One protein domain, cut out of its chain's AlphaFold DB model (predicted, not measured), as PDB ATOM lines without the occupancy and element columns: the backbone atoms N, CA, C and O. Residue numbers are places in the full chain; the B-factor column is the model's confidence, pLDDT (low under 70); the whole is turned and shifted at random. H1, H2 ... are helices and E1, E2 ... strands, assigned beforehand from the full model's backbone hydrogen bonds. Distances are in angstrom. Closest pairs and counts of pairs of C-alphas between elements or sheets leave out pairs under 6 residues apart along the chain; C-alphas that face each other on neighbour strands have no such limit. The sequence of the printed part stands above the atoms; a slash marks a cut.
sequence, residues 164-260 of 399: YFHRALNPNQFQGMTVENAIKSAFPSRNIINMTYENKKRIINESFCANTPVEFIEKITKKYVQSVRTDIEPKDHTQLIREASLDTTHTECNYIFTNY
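This is residues 164 to 260 of the 399 residues of the protein "Uncharacterized conserved protein" of Borrelia duttonii (strain Ly) (UniProt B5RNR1). A small three-stranded sheet has H1 and H3 loosely side by side next to it, with H2 beside H1; between E2 and E3 the chain runs out to H4, far from the other helices, at one end of the longest axis. The 97 printed residues, under half of them in named elements, hold H1 E1 H2 H3 E2 H4 E3, class mixed, helices and strands. The mixed sheet has the order E1 E3 E2. The whole is compact, radius of gyration of the C-alphas 14.0 A, yet only just elongated, spanning 41 by 27 by 16 A.

Residues 164 to 178 hold no named element. H1, residues 179 to 186, begins with C-alpha 179 at (24.466, -46.176, -6.680) and measures 10.6 A. E1 is residues 191 to 194, H2 197 to 201, and H3 213 to 220, 10.3 A. E2, residues 227 to 231, measures 13.1 A; H4, 237 to 244, 10.3 A; E3, 254 to 258, 12.6 A, ending with C-alpha 258 at (30.507, -38.023, -1.470).

E1 and E3 are parallel, with N 192 and O 255 2.8 A apart. E3 and E2 are antiparallel, with N 229 and O 256 2.9 A apart; both pairs are within hydrogen-bond range. H1 only grazes the sheet with residues 179 to 185, H3 with 217 to 220. H1 and H2 touch, closest C-alphas Glu 180 and Lys 200, 4.9 A. H1 and H3 are close but not clearly touching, closest C-alphas Ala 186 and Pro 213, 5.9 A, at a shallow tilt of 17 degrees, opposite ways. H4 is not on the sheet and is apart from H1, H2 and H3. In H1, H2, H3 and H4 every O i to N i+4 pair is within hydrogen-bond range.

The C-alphas farthest apart, Glu 206 and Thr 238, are 42.1 A apart. The printed part has no cut; the link H2 to H3 is long. Residues 233 to 252 and 260 have pLDDT under 70.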
ATOM      1  N   TYR A 164      45.134 -52.500  -7.405       71.38
ATOM      2  CA  TYR A 164      43.705 -52.491  -7.140       71.38
ATOM      3  C   TYR A 164      42.912 -51.686  -8.173       71.38
ATOM      4  O   TYR A 164      41.827 -52.103  -8.555       71.38
ATOM      5  N   PHE A 165      43.455 -50.577  -8.678       74.44
ATOM      6  CA  PHE A 165      42.797 -49.735  -9.678       74.44
ATOM      7  C   PHE A 165      42.646 -50.372 -11.053       74.44
ATOM      8  O   PHE A 165      41.740 -50.003 -11.797       74.44
ATOM      9  N   HIS A 166      43.519 -51.317 -11.379       79.00
ATOM     10  CA  HIS A 166      43.590 -51.951 -12.692       79.00
ATOM     11  C   HIS A 166      43.073 -53.390 -12.677       79.00
ATOM     12  O   HIS A 166      43.072 -54.058 -13.710       79.00
ATOM     13  N   ARG A 167      42.596 -53.870 -11.522       84.69
ATOM     14  CA  ARG A 167      41.953 -55.179 -11.419       84.69
ATOM     15  C   ARG A 167      40.694 -55.224 -12.284       84.69
ATOM     16  O   ARG A 167      39.971 -54.234 -12.398       84.69
ATOM     17  N   ALA A 168      40.392 -56.401 -12.818       86.75
ATOM     18  CA  ALA A 168      39.142 -56.623 -13.527       86.75
ATOM     19  C   ALA A 168      37.936 -56.514 -12.574       86.75
ATOM     20  O   ALA A 168      37.969 -57.007 -11.438       86.75
ATOM     21  N   LEU A 169      36.860 -55.885 -13.045       89.31
ATOM     22  CA  LEU A 169      35.556 -55.876 -12.388       89.31
ATOM     23  C   LEU A 169      34.658 -56.963 -12.980       89.31
ATOM     24  O   LEU A 169      34.470 -57.023 -14.188       89.31
ATOM     25  N   ASN A 170      34.080 -57.793 -12.113       85.00
ATOM     26  CA  ASN A 170      33.045 -58.765 -12.451       85.00
ATOM     27  C   ASN A 170      31.958 -58.699 -11.361       85.00
ATOM     28  O   ASN A 170      32.260 -59.043 -10.217       85.00
ATOM     29  N   PRO A 171      30.722 -58.262 -11.669       82.56
ATOM     30  CA  PRO A 171      30.244 -57.803 -12.976       82.56
ATOM     31  C   PRO A 171      30.893 -56.478 -13.409       82.56
ATOM     32  O   PRO A 171      31.271 -55.657 -12.575       82.56
ATOM     33  N   ASN A 172      30.994 -56.265 -14.723       88.75
ATOM     34  CA  ASN A 172      31.468 -55.009 -15.314       88.75
ATOM     35  C   ASN A 172      30.327 -54.109 -15.816       88.75
ATOM     36  O   ASN A 172      30.612 -53.058 -16.372       88.75
ATOM     37  N   GLN A 173      29.058 -54.495 -15.644       91.94
ATOM     38  CA  GLN A 173      27.872 -53.713 -16.011       91.94
ATOM     39  C   GLN A 173      27.108 -53.306 -14.746       91.94
ATOM     40  O   GLN A 173      26.870 -54.142 -13.873       91.94
ATOM     41  N   PHE A 174      26.698 -52.038 -14.676       93.38
ATOM     42  CA  PHE A 174      26.117 -51.427 -13.473       93.38
ATOM     43  C   PHE A 174      24.686 -50.906 -13.661       93.38
ATOM     44  O   PHE A 174      24.065 -50.457 -12.697       93.38
ATOM     45  N   GLN A 175      24.136 -50.978 -14.875       93.56
ATOM     46  CA  GLN A 175      22.749 -50.596 -15.140       93.56
ATOM     47  C   GLN A 175      21.761 -51.375 -14.260       93.56
ATOM     48  O   GLN A 175      21.887 -52.584 -14.075       93.56
ATOM     49  N   GLY A 176      20.753 -50.679 -13.736       92.12
ATOM     50  CA  GLY A 176      19.714 -51.244 -12.874       92.12
ATOM     51  C   GLY A 176      20.132 -51.418 -11.411       92.12
ATOM     52  O   GLY A 176      19.278 -51.674 -10.564       92.12
ATOM     53  N   MET A 177      21.414 -51.237 -11.081       94.25
ATOM     54  CA  MET A 177      21.868 -51.208  -9.692       94.25
ATOM     55  C   MET A 177      21.561 -49.853  -9.049       94.25
ATOM     56  O   MET A 177      21.525 -48.817  -9.716       94.25
ATOM     57  N   THR A 178      21.391 -49.843  -7.726       95.31
ATOM     58  CA  THR A 178      21.480 -48.594  -6.966       95.31
ATOM     59  C   THR A 178      22.925 -48.092  -6.965       95.31
ATOM     60  O   THR A 178      23.859 -48.897  -7.037       95.31
ATOM     61  N   VAL A 179      23.126 -46.779  -6.825       94.50
ATOM     62  CA  VAL A 179      24.466 -46.176  -6.680       94.50
ATOM     63  C   VAL A 179      25.255 -46.860  -5.561       94.50
ATOM     64  O   VAL A 179      26.415 -47.222  -5.750       94.50
ATOM     65  N   GLU A 180      24.611 -47.117  -4.420       95.31
ATOM     66  CA  GLU A 180      25.223 -47.830  -3.297       95.31
ATOM     67  C   GLU A 180      25.723 -49.233  -3.682       95.31
ATOM     68  O   GLU A 180      26.856 -49.594  -3.360       95.31
ATOM     69  N   ASN A 181      24.905 -50.025  -4.379       94.81
ATOM     70  CA  ASN A 181      25.270 -51.392  -4.755       94.81
ATOM     71  C   ASN A 181      26.376 -51.409  -5.813       94.81
ATOM     72  O   ASN A 181      27.288 -52.228  -5.728       94.81
ATOM     73  N   ALA A 182      26.330 -50.480  -6.768       95.00
ATOM     74  CA  ALA A 182      27.364 -50.332  -7.783       95.00
ATOM     75  C   ALA A 182      28.725 -50.001  -7.146       95.00
ATOM     76  O   ALA A 182      29.722 -50.657  -7.453       95.00
ATOM     77  N   ILE A 183      28.758 -49.057  -6.193       94.50
ATOM     78  CA  ILE A 183      29.974 -48.709  -5.442       94.50
ATOM     79  C   ILE A 183      30.485 -49.915  -4.650       94.50
ATOM     80  O   ILE A 183      31.662 -50.249  -4.753       94.50
ATOM     81  N   LYS A 184      29.619 -50.607  -3.897       93.19
ATOM     82  CA  LYS A 184      30.017 -51.791  -3.113       93.19
ATOM     83  C   LYS A 184      30.544 -52.928  -3.990       93.19
ATOM     84  O   LYS A 184      31.463 -53.625  -3.574       93.19
ATOM     85  N   SER A 185      30.007 -53.091  -5.200       91.50
ATOM     86  CA  SER A 185      30.480 -54.083  -6.172       91.50
ATOM     87  C   SER A 185      31.847 -53.714  -6.760       91.50
ATOM     88  O   SER A 185      32.721 -54.571  -6.893       91.50
ATOM     89  N   ALA A 186      32.060 -52.442  -7.108       90.56
ATOM     90  CA  ALA A 186      33.329 -51.971  -7.662       90.56
ATOM     91  C   ALA A 186      34.427 -51.803  -6.591       90.56
ATOM     92  O   ALA A 186      35.615 -51.913  -6.901       90.56
ATOM     93  N   PHE A 187      34.050 -51.583  -5.328       88.38
ATOM     94  CA  PHE A 187      34.957 -51.346  -4.202       88.38
ATOM     95  C   PHE A 187      34.597 -52.189  -2.964       88.38
ATOM     96  O   PHE A 187      34.281 -51.627  -1.910       88.38
ATOM     97  N   PRO A 188      34.628 -53.532  -3.051       85.00
ATOM     98  CA  PRO A 188      34.241 -54.401  -1.944       85.00
ATOM     99  C   PRO A 188      35.139 -54.152  -0.731       85.00
ATOM    100  O   PRO A 188      36.362 -54.140  -0.848       85.00
ATOM    101  N   SER A 189      34.519 -53.914   0.426       80.19
ATOM    102  CA  SER A 189      35.198 -53.649   1.707       80.19
ATOM    103  C   SER A 189      36.170 -52.456   1.717       80.19
ATOM    104  O   SER A 189      36.933 -52.314   2.663       80.19
ATOM    105  N   ARG A 190      36.146 -51.597   0.685       80.31
ATOM    106  CA  ARG A 190      37.011 -50.406   0.559       80.31
ATOM    107  C   ARG A 190      36.227 -49.151   0.196       80.31
ATOM    108  O   ARG A 190      36.740 -48.259  -0.470       80.31
ATOM    109  N   ASN A 191      34.954 -49.099   0.563       87.62
ATOM    110  CA  ASN A 191      34.089 -47.967   0.261       87.62
ATOM    111  C   ASN A 191      33.532 -47.355   1.540       87.62
ATOM    112  O   ASN A 191      33.072 -48.060   2.434       87.62
ATOM    113  N   ILE A 192      33.526 -46.029   1.566       86.25
ATOM    114  CA  ILE A 192      32.799 -45.206   2.520       86.25
ATOM    115  C   ILE A 192      31.839 -44.365   1.682       86.25
ATOM    116  O   ILE A 192      32.253 -43.634   0.784       86.25
ATOM    117  N   ILE A 193      30.535 -44.501   1.926       87.44
ATOM    118  CA  ILE A 193      29.504 -43.843   1.114       87.44
ATOM    119  C   ILE A 193      28.876 -42.714   1.930       87.44
ATOM    120  O   ILE A 193      27.912 -42.923   2.680       87.44
ATOM    121  N   ASN A 194      29.412 -41.509   1.751       85.88
ATOM    122  CA  ASN A 194      28.949 -40.291   2.402       85.88
ATOM    123  C   ASN A 194      27.932 -39.546   1.524       85.88
ATOM    124  O   ASN A 194      28.222 -38.572   0.834       85.88
ATOM    125  N   MET A 195      26.713 -40.070   1.490       85.50
ATOM    126  CA  MET A 195      25.632 -39.543   0.660       85.50
ATOM    127  C   MET A 195      24.301 -39.633   1.401       85.50
ATOM    128  O   MET A 195      24.109 -40.516   2.246       85.50
ATOM    129  N   THR A 196      23.356 -38.773   1.017       82.56
ATOM    130  CA  THR A 196      21.955 -38.872   1.445       82.56
ATOM    131  C   THR A 196      21.343 -40.211   1.027       82.56
ATOM    132  O   THR A 196      21.784 -40.846   0.065       82.56
ATOM    133  N   TYR A 197      20.299 -40.643   1.738       83.75
ATOM    134  CA  TYR A 197      19.584 -41.881   1.419       83.75
ATOM    135  C   TYR A 197      19.069 -41.899  -0.031       83.75
ATOM    136  O   TYR A 197      19.244 -42.889  -0.738       83.75
ATOM    137  N   GLU A 198      18.520 -40.778  -0.499       85.38
ATOM    138  CA  GLU A 198      18.022 -40.603  -1.870       85.38
ATOM    139  C   GLU A 198      19.121 -40.836  -2.914       85.38
ATOM    140  O   GLU A 198      18.949 -41.631  -3.836       85.38
ATOM    141  N   ASN A 199      20.291 -40.217  -2.728       87.81
ATOM    142  CA  ASN A 199      21.434 -40.404  -3.620       87.81
ATOM    143  C   ASN A 199      21.951 -41.853  -3.593       87.81
ATOM    144  O   ASN A 199      22.257 -42.407  -4.646       87.81
ATOM    145  N   LYS A 200      21.993 -42.498  -2.415       90.69
ATOM    146  CA  LYS A 200      22.409 -43.908  -2.267       90.69
ATOM    147  C   LYS A 200      21.485 -44.869  -3.014       90.69
ATOM    148  O   LYS A 200      21.957 -45.828  -3.626       90.69
ATOM    149  N   LYS A 201      20.172 -44.634  -2.937       93.38
ATOM    150  CA  LYS A 201      19.138 -45.505  -3.518       93.38
ATOM    151  C   LYS A 201      18.781 -45.174  -4.961       93.38
ATOM    152  O   LYS A 201      18.070 -45.960  -5.583       93.38
ATOM    153  N   ARG A 202      19.292 -44.074  -5.514       91.56
ATOM    154  CA  ARG A 202      19.128 -43.740  -6.929       91.56
ATOM    155  C   ARG A 202      19.579 -44.905  -7.811       91.56
ATOM    156  O   ARG A 202      20.655 -45.464  -7.605       91.56
ATOM    157  N   ILE A 203      18.747 -45.253  -8.788       92.69
ATOM    158  CA  ILE A 203      19.024 -46.320  -9.751       92.69
ATOM    159  C   ILE A 203      19.867 -45.758 -10.900       92.69
ATOM    160  O   ILE A 203      19.628 -44.646 -11.382       92.69
ATOM    161  N   ILE A 204      20.863 -46.534 -11.325       92.06
ATOM    162  CA  ILE A 204      21.665 -46.263 -12.513       92.06
ATOM    163  C   ILE A 204      20.850 -46.683 -13.738       92.06
ATOM    164  O   ILE A 204      20.700 -47.870 -14.023       92.06
ATOM    165  N   ASN A 205      20.301 -45.704 -14.453       88.19
ATOM    166  CA  ASN A 205      19.378 -45.971 -15.560       88.19
ATOM    167  C   ASN A 205      20.099 -46.130 -16.903       88.19
ATOM    168  O   ASN A 205      19.650 -46.896 -17.758       88.19
ATOM    169  N   GLU A 206      21.212 -45.421 -17.103       86.88
ATOM    170  CA  GLU A 206      22.052 -45.613 -18.280       86.88
ATOM    171  C   GLU A 206      22.837 -46.924 -18.226       86.88
ATOM    172  O   GLU A 206      23.320 -47.357 -17.180       86.88
ATOM    173  N   SER A 207      23.010 -47.528 -19.398       83.12
ATOM    174  CA  SER A 207      23.998 -48.580 -19.573       83.12
ATOM    175  C   SER A 207      25.389 -47.966 -19.511       83.12
ATOM    176  O   SER A 207      25.749 -47.158 -20.370       83.12
ATOM    177  N   PHE A 208      26.178 -48.344 -18.508       87.19
ATOM    178  CA  PHE A 208      27.607 -48.079 -18.526       87.19
ATOM    179  C   PHE A 208      28.370 -49.287 -17.987       87.19
ATOM    180  O   PHE A 208      28.190 -49.715 -16.846       87.19
ATOM    181  N   CYS A 209      29.242 -49.833 -18.834       87.50
ATOM    182  CA  CYS A 209      30.174 -50.875 -18.432       87.50
ATOM    183  C   CYS A 209      31.484 -50.251 -17.955       87.50
ATOM    184  O   CYS A 209      31.924 -49.264 -18.540       87.50
ATOM    185  N   ALA A 210      32.138 -50.822 -16.956       91.56
ATOM    186  CA  ALA A 210      33.470 -50.426 -16.519       91.56
ATOM    187  C   ALA A 210      34.290 -51.680 -16.220       91.56
ATOM    188  O   ALA A 210      33.897 -52.491 -15.385       91.56
ATOM    189  N   ASN A 211      35.417 -51.847 -16.907       91.19
ATOM    190  CA  ASN A 211      36.252 -53.039 -16.773       91.19
ATOM    191  C   ASN A 211      37.184 -52.960 -15.564       91.19
ATOM    192  O   ASN A 211      37.638 -53.993 -15.077       91.19
ATOM    193  N   THR A 212      37.454 -51.750 -15.073       90.00
ATOM    194  CA  THR A 212      38.352 -51.493 -13.944       90.00
ATOM    195  C   THR A 212      37.735 -50.491 -12.961       90.00
ATOM    196  O   THR A 212      36.877 -49.692 -13.354       90.00
ATOM    197  N   PRO A 213      38.166 -50.477 -11.683       89.00
ATOM    198  CA  PRO A 213      37.757 -49.454 -10.719       89.00
ATOM    199  C   PRO A 213      38.000 -48.009 -11.178       89.00
ATOM    200  O   PRO A 213      37.194 -47.137 -10.863       89.00
ATOM    201  N   VAL A 214      39.066 -47.745 -11.946       86.75
ATOM    202  CA  VAL A 214      39.330 -46.407 -12.514       86.75
ATOM    203  C   VAL A 214      38.236 -46.004 -13.493       86.75
ATOM    204  O   VAL A 214      37.661 -44.925 -13.357       86.75
ATOM    205  N   GLU A 215      37.915 -46.880 -14.450       89.50
ATOM    206  CA  GLU A 215      36.843 -46.620 -15.418       89.50
ATOM    207  C   GLU A 215      35.490 -46.451 -14.724       89.50
ATOM    208  O   GLU A 215      34.660 -45.648 -15.152       89.50
ATOM    209  N   PHE A 216      35.254 -47.211 -13.651       92.81
ATOM    210  CA  PHE A 216      34.038 -47.086 -12.860       92.81
ATOM    211  C   PHE A 216      33.942 -45.700 -12.225       92.81
ATOM    212  O   PHE A 216      32.903 -45.053 -12.361       92.81
ATOM    213  N   ILE A 217      35.014 -45.236 -11.570       90.62
ATOM    214  CA  ILE A 217      35.056 -43.909 -10.948       90.62
ATOM    215  C   ILE A 217      34.799 -42.837 -12.003       90.62
ATOM    216  O   ILE A 217      33.885 -42.041 -11.820       90.62
ATOM    217  N   GLU A 218      35.520 -42.870 -13.126       88.62
ATOM    218  CA  GLU A 218      35.334 -41.906 -14.214       88.62
ATOM    219  C   GLU A 218      33.861 -41.806 -14.645       88.62
ATOM    220  O   GLU A 218      33.346 -40.715 -14.899       88.62
ATOM    221  N   LYS A 219      33.178 -42.946 -14.782       90.94
ATOM    222  CA  LYS A 219      31.799 -42.984 -15.281       90.94
ATOM    223  C   LYS A 219      30.803 -42.568 -14.213       90.94
ATOM    224  O   LYS A 219      29.905 -41.776 -14.497       90.94
ATOM    225  N   ILE A 220      30.968 -43.045 -12.983       91.19
ATOM    226  CA  ILE A 220      30.011 -42.771 -11.915       91.19
ATOM    227  C   ILE A 220      30.086 -41.312 -11.439       91.19
ATOM    228  O   ILE A 220      29.048 -40.723 -11.122       91.19
ATOM    229  N   THR A 221      31.266 -40.679 -11.479       89.31
ATOM    230  CA  THR A 221      31.433 -39.266 -11.093       89.31
ATOM    231  C   THR A 221      30.858 -38.278 -12.104       89.31
ATOM    232  O   THR A 221      30.693 -37.103 -11.796       89.31
ATOM    233  N   LYS A 222      30.508 -38.720 -13.319       86.50
ATOM    234  CA  LYS A 222      29.872 -37.843 -14.318       86.50
ATOM    235  C   LYS A 222      28.441 -37.457 -13.935       86.50
ATOM    236  O   LYS A 222      27.970 -36.407 -14.366       86.50
ATOM    237  N   LYS A 223      27.731 -38.292 -13.162       86.25
ATOM    238  CA  LYS A 223      26.286 -38.101 -12.918       86.25
ATOM    239  C   LYS A 223      25.774 -38.543 -11.551       86.25
ATOM    240  O   LYS A 223      24.722 -38.073 -11.130       86.25
ATOM    241  N   TYR A 224      26.454 -39.459 -10.874       88.88
ATOM    242  CA  TYR A 224      25.928 -40.087  -9.657       88.88
ATOM    243  C   TYR A 224      26.738 -39.762  -8.409       88.88
ATOM    244  O   TYR A 224      26.196 -39.834  -7.308       88.88
ATOM    245  N   VAL A 225      28.006 -39.390  -8.577       89.62
ATOM    246  CA  VAL A 225      28.918 -39.060  -7.480       89.62
ATOM    247  C   VAL A 225      29.555 -37.698  -7.728       89.62
ATOM    248  O   VAL A 225      30.042 -37.454  -8.823       89.62
ATOM    249  N   GLN A 226      29.571 -36.808  -6.734       85.56
ATOM    250  CA  GLN A 226      30.179 -35.480  -6.889       85.56
ATOM    251  C   GLN A 226      31.697 -35.513  -6.714       85.56
ATOM    252  O   GLN A 226      32.414 -34.812  -7.421       85.56
ATOM    253  N   SER A 227      32.193 -36.303  -5.761       85.56
ATOM    254  CA  SER A 227      33.629 -36.409  -5.500       85.56
ATOM    255  C   SER A 227      34.012 -37.774  -4.945       85.56
ATOM    256  O   SER A 227      33.219 -38.421  -4.254       85.56
ATOM    257  N   VAL A 228      35.242 -38.190  -5.251       87.06
ATOM    258  CA  VAL A 228      35.875 -39.382  -4.686       87.06
ATOM    259  C   VAL A 228      37.206 -38.978  -4.068       87.06
ATOM    260  O   VAL A 228      38.072 -38.404  -4.734       87.06
ATOM    261  N   ARG A 229      37.363 -39.276  -2.781       84.44
ATOM    262  CA  ARG A 229      38.594 -39.047  -2.021       84.44
ATOM    263  C   ARG A 229      39.117 -40.362  -1.476       84.44
ATOM    264  O   ARG A 229      38.358 -41.314  -1.321       84.44
ATOM    265  N   THR A 230      40.409 -40.417  -1.198       81.19
ATOM    266  CA  THR A 230      41.025 -41.578  -0.552       81.19
ATOM    267  C   THR A 230      41.428 -41.228   0.868       81.19
ATOM    268  O   THR A 230      41.931 -40.134   1.117       81.19
ATOM    269  N   ASP A 231      41.186 -42.157   1.783       74.50
ATOM    270  CA  ASP A 231      41.621 -42.073   3.174       74.50
ATOM    271  C   ASP A 231      42.299 -43.384   3.567       74.50
ATOM    272  O   ASP A 231      41.970 -44.448   3.039       74.50
ATOM    273  N   ILE A 232      43.261 -43.314   4.478       70.38
ATOM    274  CA  ILE A 232      43.852 -44.500   5.085       70.38
ATOM    275  C   ILE A 232      43.421 -44.501   6.536       70.38
ATOM    276  O   ILE A 232      43.869 -43.692   7.344       70.38
ATOM    277  N   GLU A 233      42.532 -45.431   6.866       62.44
ATOM    278  CA  GLU A 233      42.254 -45.707   8.264       62.44
ATOM    279  C   GLU A 233      43.498 -46.313   8.921       62.44
ATOM    280  O   GLU A 233      44.232 -47.052   8.254       62.44
ATOM    281  N   PRO A 234      43.739 -46.032  10.216       51.97
ATOM    282  CA  PRO A 234      44.764 -46.725  10.977       51.97
ATOM    283  C   PRO A 234      44.457 -48.223  10.941       51.97
ATOM    284  O   PRO A 234      43.582 -48.714  11.650       51.97
ATOM    285  N   LYS A 235      45.141 -48.953  10.068       51.38
ATOM    286  CA  LYS A 235      45.156 -50.407  10.107       51.38
ATOM    287  C   LYS A 235      46.308 -50.809  11.014       51.38
ATOM    288  O   LYS A 235      47.396 -50.242  10.914       51.38
ATOM    289  N   ASP A 236      46.071 -51.776  11.895       48.25
ATOM    290  CA  ASP A 236      47.162 -52.416  12.626       48.25
ATOM    291  C   ASP A 236      48.213 -52.918  11.617       48.25
ATOM    292  O   ASP A 236      47.870 -53.442  10.553       48.25
ATOM    293  N   HIS A 237      49.497 -52.760  11.938       47.06
ATOM    294  CA  HIS A 237      50.618 -53.158  11.076       47.06
ATOM    295  C   HIS A 237      50.530 -54.642  10.695       47.06
ATOM    296  O   HIS A 237      50.778 -55.028   9.553       47.06
ATOM    297  N   THR A 238      50.047 -55.477  11.620       47.91
ATOM    298  CA  THR A 238      49.763 -56.902  11.384       47.91
ATOM    299  C   THR A 238      48.697 -57.118  10.305       47.91
ATOM    300  O   THR A 238      48.773 -58.077   9.539       47.91
ATOM    301  N   GLN A 239      47.704 -56.231  10.221       50.12
ATOM    302  CA  GLN A 239      46.630 -56.285   9.233       50.12
ATOM    303  C   GLN A 239      47.105 -55.806   7.856       50.12
ATOM    304  O   GLN A 239      46.792 -56.462   6.866       50.12
ATOM    305  N   LEU A 240      47.933 -54.754   7.797       49.41
ATOM    306  CA  LEU A 240      48.581 -54.296   6.558       49.41
ATOM    307  C   LEU A 240      49.484 -55.376   5.956       49.41
ATOM    308  O   LEU A 240      49.455 -55.612   4.751       49.41
ATOM    309  N   ILE A 241      50.249 -56.078   6.794       47.00
ATOM    310  CA  ILE A 241      51.101 -57.191   6.361       47.00
ATOM    311  C   ILE A 241      50.264 -58.412   5.970       47.00
ATOM    312  O   ILE A 241      50.584 -59.072   4.985       47.00
ATOM    313  N   ARG A 242      49.183 -58.722   6.700       48.09
ATOM    314  CA  ARG A 242      48.273 -59.826   6.357       48.09
ATOM    315  C   ARG A 242      47.638 -59.610   4.986       48.09
ATOM    316  O   ARG A 242      47.613 -60.537   4.185       48.09
ATOM    317  N   GLU A 243      47.177 -58.398   4.715       47.00
ATOM    318  CA  GLU A 243      46.691 -57.982   3.400       47.00
ATOM    319  C   GLU A 243      47.833 -58.072   2.364       47.00
ATOM    320  O   GLU A 243      47.721 -58.816   1.390       47.00
ATOM    321  N   ALA A 244      49.014 -57.514   2.651       43.59
ATOM    322  CA  ALA A 244      50.194 -57.633   1.783       43.59
ATOM    323  C   ALA A 244      50.620 -59.079   1.463       43.59
ATOM    324  O   ALA A 244      51.131 -59.336   0.374       43.59
ATOM    325  N   SER A 245      50.396 -60.018   2.384       42.59
ATOM    326  CA  SER A 245      50.701 -61.446   2.238       42.59
ATOM    327  C   SER A 245      49.621 -62.260   1.508       42.59
ATOM    328  O   SER A 245      49.872 -63.409   1.157       42.59
ATOM    329  N   LEU A 246      48.441 -61.679   1.259       45.97
ATOM    330  CA  LEU A 246      47.327 -62.275   0.505       45.97
ATOM    331  C   LEU A 246      47.338 -61.862  -0.983       45.97
ATOM    332  O   LEU A 246      46.281 -61.701  -1.587       45.97
ATOM    333  N   ASP A 247      48.518 -61.651  -1.569       44.25
ATOM    334  CA  ASP A 247      48.704 -61.017  -2.888       44.25
ATOM    335  C   ASP A 247      48.148 -59.574  -2.986       44.25
ATOM    336  O   ASP A 247      48.058 -59.018  -4.083       44.25
ATOM    337  N   THR A 248      47.816 -58.901  -1.869       43.53
ATOM    338  CA  THR A 248      47.418 -57.478  -1.866       43.53
ATOM    339  C   THR A 248      48.524 -56.586  -1.302       43.53
ATOM    340  O   THR A 248      48.390 -55.960  -0.262       43.53
ATOM    341  N   THR A 249      49.645 -56.511  -2.026       39.62
ATOM    342  CA  THR A 249      50.923 -55.847  -1.672       39.62
ATOM    343  C   THR A 249      50.875 -54.313  -1.543       39.62
ATOM    344  O   THR A 249      51.734 -53.622  -2.096       39.62
ATOM    345  N   HIS A 250      49.881 -53.729  -0.872       48.81
ATOM    346  CA  HIS A 250      49.683 -52.282  -0.890       48.81
ATOM    347  C   HIS A 250      49.297 -51.696   0.463       48.81
ATOM    348  O   HIS A 250      48.518 -52.291   1.197       48.81
ATOM    349  N   THR A 251      49.761 -50.476   0.751       52.59
ATOM    350  CA  THR A 251      49.110 -49.624   1.752       52.59
ATOM    351  C   THR A 251      47.670 -49.401   1.287       52.59
ATOM    352  O   THR A 251      47.430 -48.716   0.293       52.59
ATOM    353  N   GLU A 252      46.705 -50.075   1.906       64.50
ATOM    354  CA  GLU A 252      45.332 -50.086   1.408       64.50
ATOM    355  C   GLU A 252      44.566 -48.846   1.878       64.50
ATOM    356  O   GLU A 252      44.524 -48.555   3.071       64.50
ATOM    357  N   CYS A 253      43.931 -48.132   0.946       71.00
ATOM    358  CA  CYS A 253      43.070 -46.991   1.246       71.00
ATOM    359  C   CYS A 253      41.584 -47.322   1.051       71.00
ATOM    360  O   CYS A 253      41.200 -48.145   0.210       71.00
ATOM    361  N   ASN A 254      40.751 -46.635   1.828       78.50
ATOM    362  CA  ASN A 254      39.315 -46.547   1.633       78.50
ATOM    363  C   ASN A 254      38.991 -45.426   0.643       78.50
ATOM    364  O   ASN A 254      39.676 -44.404   0.576       78.50
ATOM    365  N   TYR A 255      37.910 -45.616  -0.105       84.56
ATOM    366  CA  TYR A 255      37.403 -44.653  -1.074       84.56
ATOM    367  C   TYR A 255      36.140 -44.013  -0.523       84.56
ATOM    368  O   TYR A 255      35.121 -44.684  -0.347       84.56
ATOM    369  N   ILE A 256      36.213 -42.715  -0.254       86.25
ATOM    370  CA  ILE A 256      35.106 -41.911   0.243       86.25
ATOM    371  C   ILE A 256      34.382 -41.320  -0.963       86.25
ATOM    372  O   ILE A 256      34.903 -40.437  -1.645       86.25
ATOM    373  N   PHE A 257      33.181 -41.823  -1.230       89.50
ATOM    374  CA  PHE A 257      32.288 -41.313  -2.264       89.50
ATOM    375  C   PHE A 257      31.311 -40.331  -1.628       89.50
ATOM    376  O   PHE A 257      30.548 -40.724  -0.739       89.50
ATOM    377  N   THR A 258      31.288 -39.088  -2.112       86.69
ATOM    378  CA  THR A 258      30.507 -38.023  -1.470       86.69
ATOM    379  C   THR A 258      29.580 -37.299  -2.433       86.69
ATOM    380  O   THR A 258      30.004 -36.900  -3.519       86.69
ATOM    381  N   ASN A 259      28.341 -37.073  -1.978       83.44
ATOM    382  CA  ASN A 259      27.378 -36.142  -2.568       83.44
ATOM    383  C   ASN A 259      26.889 -35.181  -1.486       83.44
ATOM    384  O   ASN A 259      26.116 -35.576  -0.614       83.44
ATOM    385  N   TYR A 260      27.287 -33.919  -1.587       65.06
ATOM    386  CA  TYR A 260      26.870 -32.866  -0.664       65.06
ATOM    387  C   TYR A 260      25.467 -32.315  -0.984       65.06
ATOM    388  O   TYR A 260      24.852 -31.639  -0.166       65.06
TER     389      TYR A 260